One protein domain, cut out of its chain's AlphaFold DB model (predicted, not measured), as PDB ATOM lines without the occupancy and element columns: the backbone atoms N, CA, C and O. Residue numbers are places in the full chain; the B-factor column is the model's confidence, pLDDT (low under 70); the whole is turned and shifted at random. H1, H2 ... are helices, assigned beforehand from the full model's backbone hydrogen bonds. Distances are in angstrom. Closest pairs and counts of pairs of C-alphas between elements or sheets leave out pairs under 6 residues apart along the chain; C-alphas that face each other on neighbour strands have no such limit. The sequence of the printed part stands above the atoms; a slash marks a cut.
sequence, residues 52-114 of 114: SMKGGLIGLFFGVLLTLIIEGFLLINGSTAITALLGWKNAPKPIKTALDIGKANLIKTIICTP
ATOM      1  N   SER A  52     257.114 181.061 349.311       57.69
ATOM      2  CA  SER A  52     257.539 181.635 348.055       57.69
ATOM      3  C   SER A  52     256.382 182.500 347.621       57.69
ATOM      4  O   SER A  52     255.350 182.008 347.158       57.69
ATOM      5  N   MET A  53     256.569 183.809 347.760       55.72
ATOM      6  CA  MET A  53     255.676 184.838 347.224       55.72
ATOM      7  C   MET A  53     255.361 184.637 345.728       55.72
ATOM      8  O   MET A  53     254.401 185.212 345.229       55.72
ATOM      9  N   LYS A  54     256.108 183.781 345.010       57.34
ATOM     10  CA  LYS A  54     255.815 183.394 343.623       57.34
ATOM     11  C   LYS A  54     254.622 182.432 343.494       57.34
ATOM     12  O   LYS A  54     253.861 182.555 342.544       57.34
ATOM     13  N   GLY A  55     254.424 181.511 344.444       59.16
ATOM     14  CA  GLY A  55     253.255 180.614 344.475       59.16
ATOM     15  C   GLY A  55     252.027 181.245 345.139       59.16
ATOM     16  O   GLY A  55     250.892 180.914 344.801       59.16
ATOM     17  N   GLY A  56     252.254 182.209 346.038       67.88
ATOM     18  CA  GLY A  56     251.192 183.010 346.652       67.88
ATOM     19  C   GLY A  56     250.384 183.808 345.630       67.88
ATOM     20  O   GLY A  56     249.184 183.951 345.809       67.88
ATOM     21  N   LEU A  57     250.998 184.249 344.527       71.00
ATOM     22  CA  LEU A  57     250.291 184.963 343.460       71.00
ATOM     23  C   LEU A  57     249.259 184.075 342.748       71.00
ATOM     24  O   LEU A  57     248.155 184.527 342.469       71.00
ATOM     25  N   ILE A  58     249.591 182.802 342.512       74.25
ATOM     26  CA  ILE A  58     248.663 181.823 341.928       74.25
ATOM     27  C   ILE A  58     247.541 181.516 342.927       74.25
ATOM     28  O   ILE A  58     246.369 181.534 342.562       74.25
ATOM     29  N   GLY A  59     247.873 181.305 344.205       79.69
ATOM     30  CA  GLY A  59     246.872 181.105 345.257       79.69
ATOM     31  C   GLY A  59     245.950 182.315 345.457       79.69
ATOM     32  O   GLY A  59     244.745 182.146 345.616       79.69
ATOM     33  N   LEU A  60     246.491 183.533 345.388       82.19
ATOM     34  CA  LEU A  60     245.735 184.782 345.456       82.19
ATOM     35  C   LEU A  60     244.858 184.959 344.217       82.19
ATOM     36  O   LEU A  60     243.702 185.330 344.359       82.19
ATOM     37  N   PHE A  61     245.359 184.627 343.027       84.19
ATOM     38  CA  PHE A  61     244.555 184.618 341.808       84.19
ATOM     39  C   PHE A  61     243.352 183.677 341.942       84.19
ATOM     40  O   PHE A  61     242.221 184.101 341.718       84.19
ATOM     41  N   PHE A  62     243.565 182.435 342.388       84.19
ATOM     42  CA  PHE A  62     242.468 181.491 342.614       84.19
ATOM     43  C   PHE A  62     241.530 181.928 343.745       84.19
ATOM     44  O   PHE A  62     240.320 181.772 343.617       84.19
ATOM     45  N   GLY A  63     242.053 182.516 344.825       86.00
ATOM     46  CA  GLY A  63     241.240 183.049 345.921       86.00
ATOM     47  C   GLY A  63     240.372 184.236 345.495       86.00
ATOM     48  O   GLY A  63     239.190 184.290 345.834       86.00
ATOM     49  N   VAL A  64     240.928 185.157 344.705       89.69
ATOM     50  CA  VAL A  64     240.203 186.298 344.125       89.69
ATOM     51  C   VAL A  64     239.167 185.816 343.117       89.69
ATOM     52  O   VAL A  64     238.028 186.269 343.171       89.69
ATOM     53  N   LEU A  65     239.520 184.866 342.248       91.12
ATOM     54  CA  LEU A  65     238.596 184.280 341.279       91.12
ATOM     55  C   LEU A  65     237.419 183.585 341.975       91.12
ATOM     56  O   LEU A  65     236.267 183.822 341.624       91.12
ATOM     57  N   LEU A  66     237.698 182.777 342.998       90.19
ATOM     58  CA  LEU A  66     236.669 182.098 343.783       90.19
ATOM     59  C   LEU A  66     235.767 183.101 344.516       90.19
ATOM     60  O   LEU A  66     234.546 182.962 344.493       90.19
ATOM     61  N   THR A  67     236.360 184.139 345.112       87.38
ATOM     62  CA  THR A  67     235.615 185.216 345.776       87.38
ATOM     63  C   THR A  67     234.736 185.971 344.784       87.38
ATOM     64  O   THR A  67     233.582 186.219 345.097       87.38
ATOM     65  N   LEU A  68     235.222 186.279 343.579       86.62
ATOM     66  CA  LEU A  68     234.442 186.933 342.520       86.62
ATOM     67  C   LEU A  68     233.234 186.106 342.082       86.62
ATOM     68  O   LEU A  68     232.166 186.664 341.857       86.62
ATOM     69  N   ILE A  69     233.393 184.786 341.975       86.88
ATOM     70  CA  ILE A  69     232.287 183.888 341.633       86.88
ATOM     71  C   ILE A  69     231.225 183.927 342.739       86.88
ATOM     72  O   ILE A  69     230.054 184.169 342.453       86.88
ATOM     73  N   ILE A  70     231.631 183.748 344.000       86.06
ATOM     74  CA  ILE A  70     230.718 183.768 345.156       86.06
ATOM     75  C   ILE A  70     230.030 185.135 345.286       86.06
ATOM     76  O   ILE A  70     228.810 185.209 345.423       86.06
ATOM     77  N   GLU A  71     230.804 186.212 345.193       84.69
ATOM     78  CA  GLU A  71     230.324 187.589 345.253       84.69
ATOM     79  C   GLU A  71     229.344 187.886 344.115       84.69
ATOM     80  O   GLU A  71     228.299 188.478 344.361       84.69
ATOM     81  N   GLY A  72     229.617 187.412 342.895       82.88
ATOM     82  CA  GLY A  72     228.724 187.554 341.743       82.88
ATOM     83  C   GLY A  72     227.349 186.919 341.972       82.88
ATOM     84  O   GLY A  72     226.328 187.541 341.673       82.88
ATOM     85  N   PHE A  73     227.297 185.726 342.574       83.50
ATOM     86  CA  PHE A  73     226.031 185.085 342.954       83.50
ATOM     87  C   PHE A  73     225.291 185.837 344.071       83.50
ATOM     88  O   PHE A  73     224.058 185.926 344.049       83.50
ATOM     89  N   LEU A  74     226.013 186.404 345.040       83.12
ATOM     90  CA  LEU A  74     225.406 187.241 346.078       83.12
ATOM     91  C   LEU A  74     224.855 188.552 345.497       83.12
ATOM     92  O   LEU A  74     223.757 188.973 345.871       83.12
ATOM     93  N   LEU A  75     225.562 189.153 344.538       81.25
ATOM     94  CA  LEU A  75     225.190 190.418 343.898       81.25
ATOM     95  C   LEU A  75     223.846 190.318 343.168       81.25
ATOM     96  O   LEU A  75     223.026 191.234 343.251       81.25
ATOM     97  N   ILE A  76     223.575 189.176 342.528       76.25
ATOM     98  CA  ILE A  76     222.271 188.874 341.915       76.25
ATOM     99  C   ILE A  76     221.153 188.866 342.974       76.25
ATOM    100  O   ILE A  76     220.058 189.376 342.728       76.25
ATOM    101  N   ASN A  77     221.442 188.368 344.180       73.25
ATOM    102  CA  ASN A  77     220.520 188.384 345.321       73.25
ATOM    103  C   ASN A  77     220.388 189.766 345.993       73.25
ATOM    104  O   ASN A  77     219.592 189.926 346.917       73.25
ATOM    105  N   GLY A  78     221.125 190.785 345.537       72.94
ATOM    106  CA  GLY A  78     221.117 192.117 346.147       72.94
ATOM    107  C   GLY A  78     221.846 192.168 347.491       72.94
ATOM    108  O   GLY A  78     221.504 192.992 348.338       72.94
ATOM    109  N   SER A  79     222.836 191.297 347.691       77.88
ATOM    110  CA  SER A  79     223.750 191.328 348.836       77.88
ATOM    111  C   SER A  79     225.196 191.197 348.348       77.88
ATOM    112  O   SER A  79     225.451 190.773 347.233       77.88
ATOM    113  N   THR A  80     226.158 191.555 349.183       82.56
ATOM    114  CA  THR A  80     227.590 191.288 349.015       82.56
ATOM    115  C   THR A  80     228.067 190.394 350.152       82.56
ATOM    116  O   THR A  80     227.368 190.260 351.167       82.56
ATOM    117  N   ALA A  81     229.251 189.794 350.037       79.62
ATOM    118  CA  ALA A  81     229.856 189.050 351.142       79.62
ATOM    119  C   ALA A  81     230.010 189.945 352.381       79.62
ATOM    120  O   ALA A  81     229.782 189.502 353.504       79.62
ATOM    121  N   ILE A  82     230.306 191.232 352.176       76.38
ATOM    122  CA  ILE A  82     230.454 192.218 353.250       76.38
ATOM    123  C   ILE A  82     229.107 192.489 353.936       76.38
ATOM    124  O   ILE A  82     229.037 192.469 355.165       76.38
ATOM    125  N   THR A  83     228.021 192.709 353.185       74.75
ATOM    126  CA  THR A  83     226.704 192.974 353.795       74.75
ATOM    127  C   THR A  83     226.094 191.732 354.433       74.75
ATOM    128  O   THR A  83     225.408 191.863 355.446       74.75
ATOM    129  N   ALA A  84     226.367 190.543 353.889       75.44
ATOM    130  CA  ALA A  84     225.936 189.276 354.472       75.44
ATOM    131  C   ALA A  84     226.674 188.983 355.787       75.44
ATOM    132  O   ALA A  84     226.038 188.643 356.784       75.44
ATOM    133  N   LEU A  85     227.999 189.175 355.818       79.56
ATOM    134  CA  LEU A  85     228.822 188.908 357.000       79.56
ATOM    135  C   LEU A  85     228.565 189.913 358.134       79.56
ATOM    136  O   LEU A  85     228.535 189.533 359.299       79.56
ATOM    137  N   LEU A  86     228.339 191.186 357.799       80.38
ATOM    138  CA  LEU A  86     228.021 192.239 358.771       80.38
ATOM    139  C   LEU A  86     226.522 192.324 359.116       80.38
ATOM    140  O   LEU A  86     226.128 193.159 359.930       80.38
ATOM    141  N   GLY A  87     225.671 191.499 358.496       77.00
ATOM    142  CA  GLY A  87     224.223 191.490 358.738       77.00
ATOM    143  C   GLY A  87     223.514 192.801 358.371       77.00
ATOM    144  O   GLY A  87     222.450 193.118 358.912       77.00
ATOM    145  N   TRP A  88     224.089 193.599 357.471       77.94
ATOM    146  CA  TRP A  88     223.536 194.897 357.097       77.94
ATOM    147  C   TRP A  88     222.305 194.739 356.208       77.94
ATOM    148  O   TRP A  88     222.408 194.592 354.994       77.94
ATOM    149  N   LYS A  89     221.116 194.872 356.810       65.25
ATOM    150  CA  LYS A  89     219.844 194.976 356.071       65.25
ATOM    151  C   LYS A  89     219.771 196.213 355.165       65.25
ATOM    152  O   LYS A  89     219.054 196.192 354.175       65.25
ATOM    153  N   ASN A  90     220.491 197.288 355.501       70.25
ATOM    154  CA  ASN A  90     220.589 198.506 354.697       70.25
ATOM    155  C   ASN A  90     222.054 198.943 354.613       70.25
ATOM    156  O   ASN A  90     222.568 199.564 355.541       70.25
ATOM    157  N   ALA A  91     222.722 198.618 353.506       74.81
ATOM    158  CA  ALA A  91     224.082 199.082 353.268       74.81
ATOM    159  C   ALA A  91     224.141 200.631 353.250       74.81
ATOM    160  O   ALA A  91     223.185 201.275 352.800       74.81
ATOM    161  N   PRO A  92     225.249 201.246 353.705       78.75
ATOM    162  CA  PRO A  92     225.480 202.683 353.588       78.75
ATOM    163  C   PRO A  92     225.239 203.168 352.152       78.75
ATOM    164  O   PRO A  92     225.596 202.471 351.201       78.75
ATOM    165  N   LYS A  93     224.682 204.379 351.991       77.56
ATOM    166  CA  LYS A  93     224.314 204.977 350.689       77.56
ATOM    167  C   LYS A  93     225.301 204.699 349.535       77.56
ATOM    168  O   LYS A  93     224.824 204.254 348.498       77.56
ATOM    169  N   PRO A  94     226.632 204.884 349.672       80.62
ATOM    170  CA  PRO A  94     227.556 204.625 348.562       80.62
ATOM    171  C   PRO A  94     227.594 203.152 348.125       80.62
ATOM    172  O   PRO A  94     227.625 202.869 346.931       80.62
ATOM    173  N   ILE A  95     227.541 202.215 349.075       80.12
ATOM    174  CA  ILE A  95     227.565 200.770 348.802       80.12
ATOM    175  C   ILE A  95     226.230 200.338 348.192       80.12
ATOM    176  O   ILE A  95     226.211 199.564 347.240       80.12
ATOM    177  N   LYS A  96     225.117 200.885 348.696       79.44
ATOM    178  CA  LYS A  96     223.776 200.602 348.175       79.44
ATOM    179  C   LYS A  96     223.615 201.070 346.725       79.44
ATOM    180  O   LYS A  96     223.192 200.283 345.891       79.44
ATOM    181  N   THR A  97     224.042 202.292 346.403       82.88
ATOM    182  CA  THR A  97     224.000 202.811 345.026       82.88
ATOM    183  C   THR A  97     224.851 201.971 344.072       82.88
ATOM    184  O   THR A  97     224.397 201.640 342.980       82.88
ATOM    185  N   ALA A  98     226.068 201.591 344.475       80.62
ATOM    186  CA  ALA A  98     226.928 200.737 343.656       80.62
ATOM    187  C   ALA A  98     226.311 199.344 343.424       80.62
ATOM    188  O   ALA A  98     226.355 198.826 342.308       80.62
ATOM    189  N   LEU A  99     225.691 198.768 344.457       79.00
ATOM    190  CA  LEU A  99     225.000 197.481 344.395       79.00
ATOM    191  C   LEU A  99     223.760 197.531 343.493       79.00
ATOM    192  O   LEU A  99     223.570 196.636 342.672       79.00
ATOM    193  N   ASP A 100     222.955 198.590 343.594       81.75
ATOM    194  CA  ASP A 100     221.761 198.784 342.768       81.75
ATOM    195  C   ASP A 100     222.129 198.959 341.285       81.75
ATOM    196  O   ASP A 100     221.503 198.353 340.411       81.75
ATOM    197  N   ILE A 101     223.196 199.713 340.988       84.31
ATOM    198  CA  ILE A 101     223.736 199.852 339.626       84.31
ATOM    199  C   ILE A 101     224.265 198.505 339.116       84.31
ATOM    200  O   ILE A 101     223.970 198.116 337.985       84.31
ATOM    201  N   GLY A 102     225.026 197.772 339.933       79.62
ATOM    202  CA  GLY A 102     225.545 196.449 339.574       79.62
ATOM    203  C   GLY A 102     224.422 195.462 339.253       79.62
ATOM    204  O   GLY A 102     224.418 194.844 338.187       79.62
ATOM    205  N   LYS A 103     223.410 195.390 340.122       79.38
ATOM    206  CA  LYS A 103     222.215 194.564 339.930       79.38
ATOM    207  C   LYS A 103     221.460 194.942 338.655       79.38
ATOM    208  O   LYS A 103     221.107 194.056 337.881       79.38
ATOM    209  N   ALA A 104     221.244 196.234 338.400       81.88
ATOM    210  CA  ALA A 104     220.555 196.696 337.196       81.88
ATOM    211  C   ALA A 104     221.283 196.275 335.906       81.88
ATOM    212  O   ALA A 104     220.643 195.822 334.957       81.88
ATOM    213  N   ASN A 105     222.617 196.359 335.880       79.19
ATOM    214  CA  ASN A 105     223.418 195.943 334.725       79.19
ATOM    215  C   ASN A 105     223.425 194.418 334.523       79.19
ATOM    216  O   ASN A 105     223.360 193.952 333.382       79.19
ATOM    217  N   LEU A 106     223.450 193.639 335.610       73.75
ATOM    218  CA  LEU A 106     223.400 192.174 335.553       73.75
ATOM    219  C   LEU A 106     222.034 191.672 335.070       73.75
ATOM    220  O   LEU A 106     221.978 190.837 334.172       73.75
ATOM    221  N   ILE A 107     220.936 192.227 335.594       76.62
ATOM    222  CA  ILE A 107     219.574 191.887 335.145       76.62
ATOM    223  C   ILE A 107     219.399 192.245 333.666       76.62
ATOM    224  O   ILE A 107     218.904 191.430 332.889       76.62
ATOM    225  N   LYS A 108     219.862 193.430 333.253       79.06
ATOM    226  CA  LYS A 108     219.791 193.870 331.854       79.06
ATOM    227  C   LYS A 108     220.526 192.922 330.899       79.06
ATOM    228  O   LYS A 108     220.036 192.687 329.804       79.06
ATOM    229  N   THR A 109     221.677 192.394 331.312       72.31
ATOM    230  CA  THR A 109     222.541 191.565 330.452       72.31
ATOM    231  C   THR A 109     222.154 190.082 330.448       72.31
ATOM    232  O   THR A 109     222.373 189.414 329.446       72.31
ATOM    233  N   ILE A 110     221.609 189.557 331.553       68.00
ATOM    234  CA  ILE A 110     221.353 188.113 331.725       68.00
ATOM    235  C   ILE A 110     219.866 187.759 331.558       68.00
ATOM    236  O   ILE A 110     219.551 186.665 331.103       68.00
ATOM    237  N   ILE A 111     218.949 188.651 331.957       63.41
ATOM    238  CA  ILE A 111     217.512 188.342 332.091       63.41
ATOM    239  C   ILE A 111     216.657 189.080 331.051       63.41
ATOM    240  O   ILE A 111     215.642 188.545 330.617       63.41
ATOM    241  N   CYS A 112     217.034 190.304 330.662       63.09
ATOM    242  CA  CYS A 112     216.208 191.175 329.810       63.09
ATOM    243  C   CYS A 112     216.792 191.457 328.415       63.09
ATOM    244  O   CYS A 112     216.431 192.456 327.790       63.09
ATOM    245  N   THR A 113     217.678 190.604 327.912       50.62
ATOM    246  CA  THR A 113     217.959 190.533 326.471       50.62
ATOM    247  C   THR A 113     216.789 189.832 325.760       50.62
ATOM    248  O   THR A 113     216.365 188.794 326.270       50.62
ATOM    249  N   PRO A 114     216.238 190.374 324.650       58.06
ATOM    250  CA  PRO A 114     215.309 189.626 323.799       58.06
ATOM    251  C   PRO A 114     215.965 188.371 323.212       58.06
ATOM    252  O   PRO A 114     217.205 188.389 323.018       58.06
TER     253      PRO A 114
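Overview. This is residues 52 to 114 of the 114 residues of an uncharacterized protein of Candidatus Woesebacteria bacterium GW2011_GWB1_33_22 (UniProt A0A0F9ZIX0). What shape is this? Long helix H1 meets the side of H3 end-on, a loose T with short H2 between them along the chain; residues 52 to 66 stick out. What builds it? The 63 printed residues have three named helices, H1, H2, H3, and no named strand: all helix, loose, radius of gyration of the C-alphas 14.7 A, spans 45 by 34 by 16 A.

Along the chain. Where is H1? Residues 53 to 76 span 34.1 A from C-alpha 53 (255.676, 184.838, 347.224). The others? H2 is residues 81 to 85; H3, residues 93 to 110, spans 25.5 A to C-alpha 110 (221.353, 188.113, 331.725).

Arrangement. What touches H1? Its residues 75 to 76 alone touch H3, about perpendicular at 81 degrees; the closest C-alphas, Ile 76 and Lys 103, are 6.0 A apart. And H2? It is close to H1 but not clearly touching: the closest C-alphas, Glu 71 and Ala 81, are 6.1 A apart. H2 and H3 are apart. Backbones? Every O i to N i+4 pair is within hydrogen-bond range in H2 and H3, 18 of 20 in H1.

Size, cuts and confidence. How large? C-alphas 52 and 114, the farthest apart, are 49.4 A apart, without a cut. Where is pLDDT under 70? Residues 52 to 56, 89 and 110 to 114.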